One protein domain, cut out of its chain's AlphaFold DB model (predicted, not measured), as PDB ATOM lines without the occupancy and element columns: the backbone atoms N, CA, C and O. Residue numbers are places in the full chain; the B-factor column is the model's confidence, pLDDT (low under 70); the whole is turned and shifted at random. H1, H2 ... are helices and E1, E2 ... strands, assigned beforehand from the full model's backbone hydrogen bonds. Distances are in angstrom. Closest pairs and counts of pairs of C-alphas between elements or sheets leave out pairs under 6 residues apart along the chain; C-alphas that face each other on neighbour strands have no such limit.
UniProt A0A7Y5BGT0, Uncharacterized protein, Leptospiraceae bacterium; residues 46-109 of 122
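This is residues 46 to 109 of the 122 residues of an uncharacterized protein of Leptospiraceae bacterium (UniProt A0A7Y5BGT0). Little regular structure is here: a two-stranded hairpin, E1 and E2, with short helix H2 near its base and a long winding stretch, residues 52 to 79, leading back to small helix H1. Tip residues 87 to 92 and loop residues 53 to 61 stick out. The 64 printed residues run H1, E1, E2, H2, class mixed with 24 in named elements; the antiparallel sheet is E1 - E2. The whole is loose, radius of gyration of the C-alphas 14.0 A, spanning 35 by 32 by 19 A.

Look first at E1, residues 80 to 87, and E2, residues 93 to 99, antiparallel at 157 degrees; N 82 and O 96 are within hydrogen-bond range at 2.9 A. H2, residues 101 to 105, comes closest to E2 at the C-alphas of Tyr 98 and Tyr 104, 6.0 A. H1, residues 48 to 51, is apart from E2 and H2. H2's O i to N i+4 pair is within hydrogen-bond range; H1 is too short for one.

Find C-alpha 80 at (52.556, 17.108, 1.978); E1 runs 20.1 A, E2 18.4 A. H1 spans 5.3 A; H2 spans 5.7 A, ending at C-alpha 105, (46.727, 15.854, -5.928).

The C-alphas farthest apart, of Ser 89 and Glu 109, are 41.0 A apart. The printed part has no cut; H1 to E1 is a long link. Residues 108 to 109 have pLDDT under 70.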
ATOM      1  N   ILE A  46      37.343  26.302   8.288       74.44
ATOM      2  CA  ILE A  46      37.870  27.375   9.148       74.44
ATOM      3  C   ILE A  46      39.130  28.004   8.535       74.44
ATOM      4  O   ILE A  46      40.027  27.302   8.063       74.44
ATOM      5  N   ASP A  47      39.252  29.337   8.623       80.56
ATOM      6  CA  ASP A  47      40.460  30.061   8.206       80.56
ATOM      7  C   ASP A  47      41.698  29.561   8.988       80.56
ATOM      8  O   ASP A  47      41.778  29.729  10.217       80.56
ATOM      9  N   PRO A  48      42.721  29.002   8.303       81.31
ATOM     10  CA  PRO A  48      43.947  28.533   8.939       81.31
ATOM     11  C   PRO A  48      44.646  29.583   9.804       81.31
ATOM     12  O   PRO A  48      45.300  29.238  10.794       81.31
ATOM     13  N   ARG A  49      44.526  30.873   9.460       80.50
ATOM     14  CA  ARG A  49      45.179  31.961  10.205       80.50
ATOM     15  C   ARG A  49      44.649  32.079  11.628       80.50
ATOM     16  O   ARG A  49      45.412  32.445  12.522       80.50
ATOM     17  N   HIS A  50      43.381  31.741  11.850       78.31
ATOM     18  CA  HIS A  50      42.777  31.766  13.177       78.31
ATOM     19  C   HIS A  50      43.327  30.639  14.065       78.31
ATOM     20  O   HIS A  50      43.709  30.876  15.210       78.31
ATOM     21  N   VAL A  51      43.454  29.427  13.519       79.88
ATOM     22  CA  VAL A  51      43.888  28.234  14.272       79.88
ATOM     23  C   VAL A  51      45.389  28.222  14.554       79.88
ATOM     24  O   VAL A  51      45.821  27.842  15.645       79.88
ATOM     25  N   TYR A  52      46.205  28.663  13.595       79.56
ATOM     26  CA  TYR A  52      47.654  28.787  13.780       79.56
ATOM     27  C   TYR A  52      48.074  30.133  14.388       79.56
ATOM     28  O   TYR A  52      49.263  30.364  14.622       79.56
ATOM     29  N   GLY A  53      47.107  31.007  14.672       80.69
ATOM     30  CA  GLY A  53      47.323  32.308  15.282       80.69
ATOM     31  C   GLY A  53      47.803  32.231  16.734       80.69
ATOM     32  O   GLY A  53      47.676  31.224  17.433       80.69
ATOM     33  N   LYS A  54      48.346  33.353  17.217       78.50
ATOM     34  CA  LYS A  54      48.854  33.487  18.593       78.50
ATOM     35  C   LYS A  54      47.739  33.461  19.654       78.50
ATOM     36  O   LYS A  54      48.024  33.176  20.810       78.50
ATOM     37  N   ASN A  55      46.492  33.721  19.252       79.62
ATOM     38  CA  ASN A  55      45.341  33.903  20.143       79.62
ATOM     39  C   ASN A  55      44.511  32.620  20.365       79.62
ATOM     40  O   ASN A  55      43.401  32.699  20.881       79.62
ATOM     41  N   TRP A  56      45.012  31.443  19.968       80.12
ATOM     42  CA  TRP A  56      44.295  30.181  20.177       80.12
ATOM     43  C   TRP A  56      44.268  29.775  21.657       80.12
ATOM     44  O   TRP A  56      45.304  29.814  22.325       80.12
ATOM     45  N   ASN A  57      43.111  29.314  22.144       83.31
ATOM     46  CA  ASN A  57      42.959  28.843  23.520       83.31
ATOM     47  C   ASN A  57      43.874  27.621  23.786       83.31
ATOM     48  O   ASN A  57      43.681  26.573  23.163       83.31
ATOM     49  N   PRO A  58      44.853  27.710  24.707       82.12
ATOM     50  CA  PRO A  58      45.786  26.618  24.986       82.12
ATOM     51  C   PRO A  58      45.130  25.375  25.607       82.12
ATOM     52  O   PRO A  58      45.706  24.293  25.517       82.12
ATOM     53  N   GLU A  59      43.943  25.500  26.206       85.12
ATOM     54  CA  GLU A  59      43.215  24.379  26.817       85.12
ATOM     55  C   GLU A  59      42.511  23.494  25.777       85.12
ATOM     56  O   GLU A  59      42.211  22.327  26.038       85.12
ATOM     57  N   VAL A  60      42.270  24.022  24.573       81.06
ATOM     58  CA  VAL A  60      41.595  23.293  23.496       81.06
ATOM     59  C   VAL A  60      42.632  22.708  22.549       81.06
ATOM     60  O   VAL A  60      43.467  23.417  21.981       81.06
ATOM     61  N   GLN A  61      42.550  21.395  22.325       80.25
ATOM     62  CA  GLN A  61      43.381  20.726  21.328       80.25
ATOM     63  C   GLN A  61      43.165  21.366  19.954       80.25
ATOM     64  O   GLN A  61      42.043  21.395  19.450       80.25
ATOM     65  N   ARG A  62      44.253  21.858  19.352       80.94
ATOM     66  CA  ARG A  62      44.210  22.496  18.035       80.94
ATOM     67  C   ARG A  62      43.696  21.507  16.985       80.94
ATOM     68  O   ARG A  62      44.259  20.407  16.893       80.94
ATOM     69  N   PRO A  63      42.670  21.875  16.199       82.31
ATOM     70  CA  PRO A  63      42.247  21.057  15.076       82.31
ATOM     71  C   PRO A  63      43.382  20.961  14.050       82.31
ATOM     72  O   PRO A  63      44.219  21.860  13.918       82.31
ATOM     73  N   ARG A  64      43.448  19.830  13.346       85.75
ATOM     74  CA  ARG A  64      44.398  19.637  12.247       85.75
ATOM     75  C   ARG A  64      43.750  20.213  11.002       85.75
ATOM     76  O   ARG A  64      42.774  19.651  10.535       85.75
ATOM     77  N   ILE A  65      44.267  21.320  10.488       89.06
ATOM     78  CA  ILE A  65      43.677  22.015   9.341       89.06
ATOM     79  C   ILE A  65      44.722  22.154   8.240       89.06
ATOM     80  O   ILE A  65      45.909  22.343   8.508       89.06
ATOM     81  N   CYS A  66      44.302  22.036   6.982       89.06
ATOM     82  CA  CYS A  66      45.175  22.316   5.855       89.06
ATOM     83  C   CYS A  66      45.461  23.829   5.776       89.06
ATOM     84  O   CYS A  66      44.529  24.605   5.582       89.06
ATOM     85  N   PRO A  67      46.726  24.279   5.830       87.94
ATOM     86  CA  PRO A  67      47.056  25.700   5.734       87.94
ATOM     87  C   PRO A  67      46.796  26.299   4.344       87.94
ATOM     88  O   PRO A  67      46.800  27.517   4.209       87.94
ATOM     89  N   CYS A  68      46.598  25.465   3.318       87.94
ATOM     90  CA  CYS A  68      46.363  25.913   1.946       87.94
ATOM     91  C   CYS A  68      44.875  26.130   1.636       87.94
ATOM     92  O   CYS A  68      44.547  27.114   0.988       87.94
ATOM     93  N   CYS A  69      43.985  25.235   2.084       85.75
ATOM     94  CA  CYS A  69      42.550  25.296   1.764       85.75
ATOM     95  C   CYS A  69      41.613  25.415   2.973       85.75
ATOM     96  O   CYS A  69      40.415  25.553   2.775       85.75
ATOM     97  N   GLY A  70      42.107  25.318   4.210       83.75
ATOM     98  CA  GLY A  70      41.247  25.379   5.398       83.75
ATOM     99  C   GLY A  70      40.453  24.105   5.703       83.75
ATOM    100  O   GLY A  70      39.789  24.058   6.731       83.75
ATOM    101  N   LYS A  71      40.552  23.046   4.881       86.25
ATOM    102  CA  LYS A  71      39.867  21.771   5.163       86.25
ATOM    103  C   LYS A  71      40.416  21.106   6.429       86.25
ATOM    104  O   LYS A  71      41.643  21.036   6.619       86.25
ATOM    105  N   ALA A  72      39.519  20.599   7.270       86.62
ATOM    106  CA  ALA A  72      39.879  19.796   8.432       86.62
ATOM    107  C   ALA A  72      40.473  18.447   7.987       86.62
ATOM    108  O   ALA A  72      39.944  17.755   7.122       86.62
ATOM    109  N   LEU A  73      41.616  18.085   8.564       86.38
ATOM    110  CA  LEU A  73      42.352  16.860   8.269       86.38
ATOM    111  C   LEU A  73      42.030  15.792   9.312       86.38
ATOM    112  O   LEU A  73      42.272  15.986  10.512       86.38
ATOM    113  N   LYS A  74      41.597  14.618   8.845       85.06
ATOM    114  CA  LYS A  74      41.408  13.450   9.718       85.06
ATOM    115  C   LYS A  74      42.745  12.987  10.292       85.06
ATOM    116  O   LYS A  74      43.817  13.237   9.738       85.06
ATOM    117  N   LYS A  75      42.722  12.227  11.390       82.75
ATOM    118  CA  LYS A  75      43.963  11.704  12.011       82.75
ATOM    119  C   LYS A  75      44.830  10.854  11.079       82.75
ATOM    120  O   LYS A  75      46.040  10.796  11.296       82.75
ATOM    121  N   THR A  76      44.203  10.181  10.120       84.81
ATOM    122  CA  THR A  76      44.834   9.325   9.108       84.81
ATOM    123  C   THR A  76      45.310  10.100   7.883       84.81
ATOM    124  O   THR A  76      46.081   9.564   7.092       84.81
ATOM    125  N   GLU A  77      44.852  11.339   7.709       85.38
ATOM    126  CA  GLU A  77      45.266  12.205   6.613       85.38
ATOM    127  C   GLU A  77      46.519  12.995   6.993       85.38
ATOM    128  O   GLU A  77      46.812  13.246   8.167       85.38
ATOM    129  N   PHE A  78      47.289  13.374   5.977       86.69
ATOM    130  CA  PHE A  78      48.595  13.989   6.151       86.69
ATOM    131  C   PHE A  78      48.787  15.205   5.248       86.69
ATOM    132  O   PHE A  78      48.121  15.388   4.225       86.69
ATOM    133  N   LEU A  79      49.721  16.046   5.681       90.56
ATOM    134  CA  LEU A  79      50.184  17.220   4.964       90.56
ATOM    135  C   LEU A  79      51.416  16.845   4.136       90.56
ATOM    136  O   LEU A  79      52.371  16.268   4.658       90.56
ATOM    137  N   TYR A  80      51.411  17.222   2.865       91.38
ATOM    138  CA  TYR A  80      52.556  17.108   1.978       91.38
ATOM    139  C   TYR A  80      53.471  18.314   2.179       91.38
ATOM    140  O   TYR A  80      53.058  19.469   2.038       91.38
ATOM    141  N   ALA A  81      54.729  18.046   2.515       92.25
ATOM    142  CA  ALA A  81      55.749  19.067   2.688       92.25
ATOM    143  C   ALA A  81      57.123  18.538   2.262       92.25
ATOM    144  O   ALA A  81      57.411  17.351   2.413       92.25
ATOM    145  N   ALA A  82      57.981  19.427   1.762       91.50
ATOM    146  CA  ALA A  82      59.378  19.129   1.459       91.50
ATOM    147  C   ALA A  82      60.317  20.070   2.212       91.50
ATOM    148  O   ALA A  82      60.072  21.272   2.328       91.50
ATOM    149  N   MET A  83      61.423  19.521   2.705       90.50
ATOM    150  CA  MET A  83      62.518  20.323   3.243       90.50
ATOM    151  C   MET A  83      63.344  20.895   2.093       90.50
ATOM    152  O   MET A  83      63.725  20.160   1.181       90.50
ATOM    153  N   SER A  84      63.649  22.191   2.152       86.94
ATOM    154  CA  SER A  84      64.615  22.793   1.238       86.94
ATOM    155  C   SER A  84      66.001  22.191   1.470       86.94
ATOM    156  O   SER A  84      66.404  21.928   2.608       86.94
ATOM    157  N   LYS A  85      66.730  21.966   0.374       82.88
ATOM    158  CA  LYS A  85      68.121  21.496   0.404       82.88
ATOM    159  C   LYS A  85      69.076  22.602   0.857       82.88
ATOM    160  O   LYS A  85      70.130  22.314   1.419       82.88
ATOM    161  N   GLU A  86      68.700  23.852   0.619       83.50
ATOM    162  CA  GLU A  86      69.504  25.019   0.949       83.50
ATOM    163  C   GLU A  86      69.245  25.444   2.396       83.50
ATOM    164  O   GLU A  86      68.105  25.602   2.842       83.50
ATOM    165  N   ILE A  87      70.331  25.611   3.146       79.56
ATOM    166  CA  ILE A  87      70.286  26.196   4.483       79.56
ATOM    167  C   ILE A  87      70.312  27.707   4.282       79.56
ATOM    168  O   ILE A  87      71.246  28.234   3.677       79.56
ATOM    169  N   GLN A  88      69.278  28.400   4.759       80.25
ATOM    170  CA  GLN A  88      69.241  29.857   4.682       80.25
ATOM    171  C   GLN A  88      70.425  30.463   5.450       80.25
ATOM    172  O   GLN A  88      70.964  29.854   6.375       80.25
ATOM    173  N   SER A  89      70.789  31.704   5.126       77.88
ATOM    174  CA  SER A  89      71.880  32.439   5.788       77.88
ATOM    175  C   SER A  89      71.733  32.543   7.316       77.88
ATOM    176  O   SER A  89      72.721  32.718   8.021       77.88
ATOM    177  N   ASN A  90      70.514  32.384   7.843       81.12
ATOM    178  CA  ASN A  90      70.205  32.350   9.276       81.12
ATOM    179  C   ASN A  90      70.406  30.967   9.943       81.12
ATOM    180  O   ASN A  90      70.049  30.798  11.109       81.12
ATOM    181  N   GLY A  91      70.906  29.966   9.208       82.19
ATOM    182  CA  GLY A  91      71.120  28.595   9.683       82.19
ATOM    183  C   GLY A  91      69.849  27.745   9.818       82.19
ATOM    184  O   GLY A  91      69.933  26.579  10.206       82.19
ATOM    185  N   LYS A  92      68.664  28.284   9.507       83.88
ATOM    186  CA  LYS A  92      67.385  27.569   9.606       83.88
ATOM    187  C   LYS A  92      67.058  26.872   8.288       83.88
ATOM    188  O   LYS A  92      67.232  27.423   7.201       83.88
ATOM    189  N   LYS A  93      66.542  25.645   8.394       84.50
ATOM    190  CA  LYS A  93      66.010  24.892   7.252       84.50
ATOM    191  C   LYS A  93      64.603  25.385   6.937       84.50
ATOM    192  O   LYS A  93      63.746  25.406   7.819       84.50
ATOM    193  N   GLN A  94      64.371  25.766   5.687       88.44
ATOM    194  CA  GLN A  94      63.043  26.137   5.212       88.44
ATOM    195  C   GLN A  94      62.255  24.879   4.832       88.44
ATOM    196  O   GLN A  94      62.796  23.961   4.216       88.44
ATOM    197  N   VAL A  95      60.974  24.842   5.194       89.38
ATOM    198  CA  VAL A  95      60.039  23.794   4.770       89.38
ATOM    199  C   VAL A  95      59.030  24.417   3.816       89.38
ATOM    200  O   VAL A  95      58.428  25.443   4.134       89.38
ATOM    201  N   HIS A  96      58.849  23.795   2.657       89.75
ATOM    202  CA  HIS A  96      57.806  24.135   1.700       89.75
ATOM    203  C   HIS A  96      56.602  23.237   1.962       89.75
ATOM    204  O   HIS A  96      56.712  22.012   1.903       89.75
ATOM    205  N   ILE A  97      55.466  23.847   2.286       90.19
ATOM    206  CA  ILE A  97      54.203  23.145   2.510       90.19
ATOM    207  C   ILE A  97      53.419  23.161   1.198       90.19
ATOM    208  O   ILE A  97      53.127  24.236   0.685       90.19
ATOM    209  N   TYR A  98      53.071  21.983   0.681       90.69
ATOM    210  CA  TYR A  98      52.269  21.835  -0.539       90.69
ATOM    211  C   TYR A  98      50.769  21.652  -0.262       90.69
ATOM    212  O   TYR A  98      49.955  21.785  -1.169       90.69
ATOM    213  N   GLY A  99      50.392  21.367   0.989       91.44
ATOM    214  CA  GLY A  99      48.998  21.240   1.420       91.44
ATOM    215  C   GLY A  99      48.580  19.799   1.712       91.44
ATOM    216  O   GLY A  99      49.417  18.923   1.918       91.44
ATOM    217  N   CYS A 100      47.277  19.554   1.813       92.12
ATOM    218  CA  CYS A 100      46.697  18.226   2.043       92.12
ATOM    219  C   CYS A 100      46.614  17.399   0.747       92.12
ATOM    220  O   CYS A 100      46.982  17.876  -0.326       92.12
ATOM    221  N   ARG A 101      46.075  16.172   0.831       89.56
ATOM    222  CA  ARG A 101      45.835  15.309  -0.344       89.56
ATOM    223  C   ARG A 101      45.013  15.991  -1.435       89.56
ATOM    224  O   ARG A 101      45.331  15.828  -2.603       89.56
ATOM    225  N   TYR A 102      44.031  16.800  -1.052       87.81
ATOM    226  CA  TYR A 102      43.169  17.514  -1.991       87.81
ATOM    227  C   TYR A 102      43.934  18.636  -2.716       87.81
ATOM    228  O   TYR A 102      43.921  18.691  -3.940       87.81
ATOM    229  N   CYS A 103      44.700  19.460  -1.987       89.50
ATOM    230  CA  CYS A 103      45.535  20.516  -2.577       89.50
ATOM    231  C   CYS A 103      46.662  19.973  -3.462       89.50
ATOM    232  O   CYS A 103      46.924  20.521  -4.526       89.50
ATOM    233  N   TYR A 104      47.350  18.923  -3.007       89.69
ATOM    234  CA  TYR A 104      48.532  18.406  -3.691       89.69
ATOM    235  C   TYR A 104      48.179  17.578  -4.930       89.69
ATOM    236  O   TYR A 104      48.845  17.688  -5.954       89.69
ATOM    237  N   LEU A 105      47.137  16.745  -4.840       87.62
ATOM    238  CA  LEU A 105      46.727  15.854  -5.928       87.62
ATOM    239  C   LEU A 105      45.641  16.466  -6.826       87.62
ATOM    240  O   LEU A 105      45.285  15.853  -7.827       87.62
ATOM    241  N   GLY A 106      45.098  17.639  -6.476       83.06
ATOM    242  CA  GLY A 106      44.003  18.276  -7.215       83.06
ATOM    243  C   GLY A 106      42.674  17.521  -7.117       83.06
ATOM    244  O   GLY A 106      41.811  17.679  -7.974       83.06
ATOM    245  N   LEU A 107      42.512  16.681  -6.091       76.25
ATOM    246  CA  LEU A 107      41.277  15.949  -5.831       76.25
ATOM    247  C   LEU A 107      40.298  16.906  -5.148       76.25
ATOM    248  O   LEU A 107      40.240  16.956  -3.925       76.25
ATOM    249  N   PHE A 108      39.580  17.720  -5.909       67.38
ATOM    250  CA  PHE A 108      38.423  18.425  -5.369       67.38
ATOM    251  C   PHE A 108      37.243  17.459  -5.449       67.38
ATOM    252  O   PHE A 108      36.697  17.229  -6.523       67.38
ATOM    253  N   GLU A 109      36.902  16.823  -4.329       62.22
ATOM    254  CA  GLU A 109      35.581  16.209  -4.209       62.22
ATOM    255  C   GLU A 109      34.581  17.367  -4.110       62.22
ATOM    256  O   GLU A 109      34.709  18.226  -3.236       62.22
TER     257      GLU A 109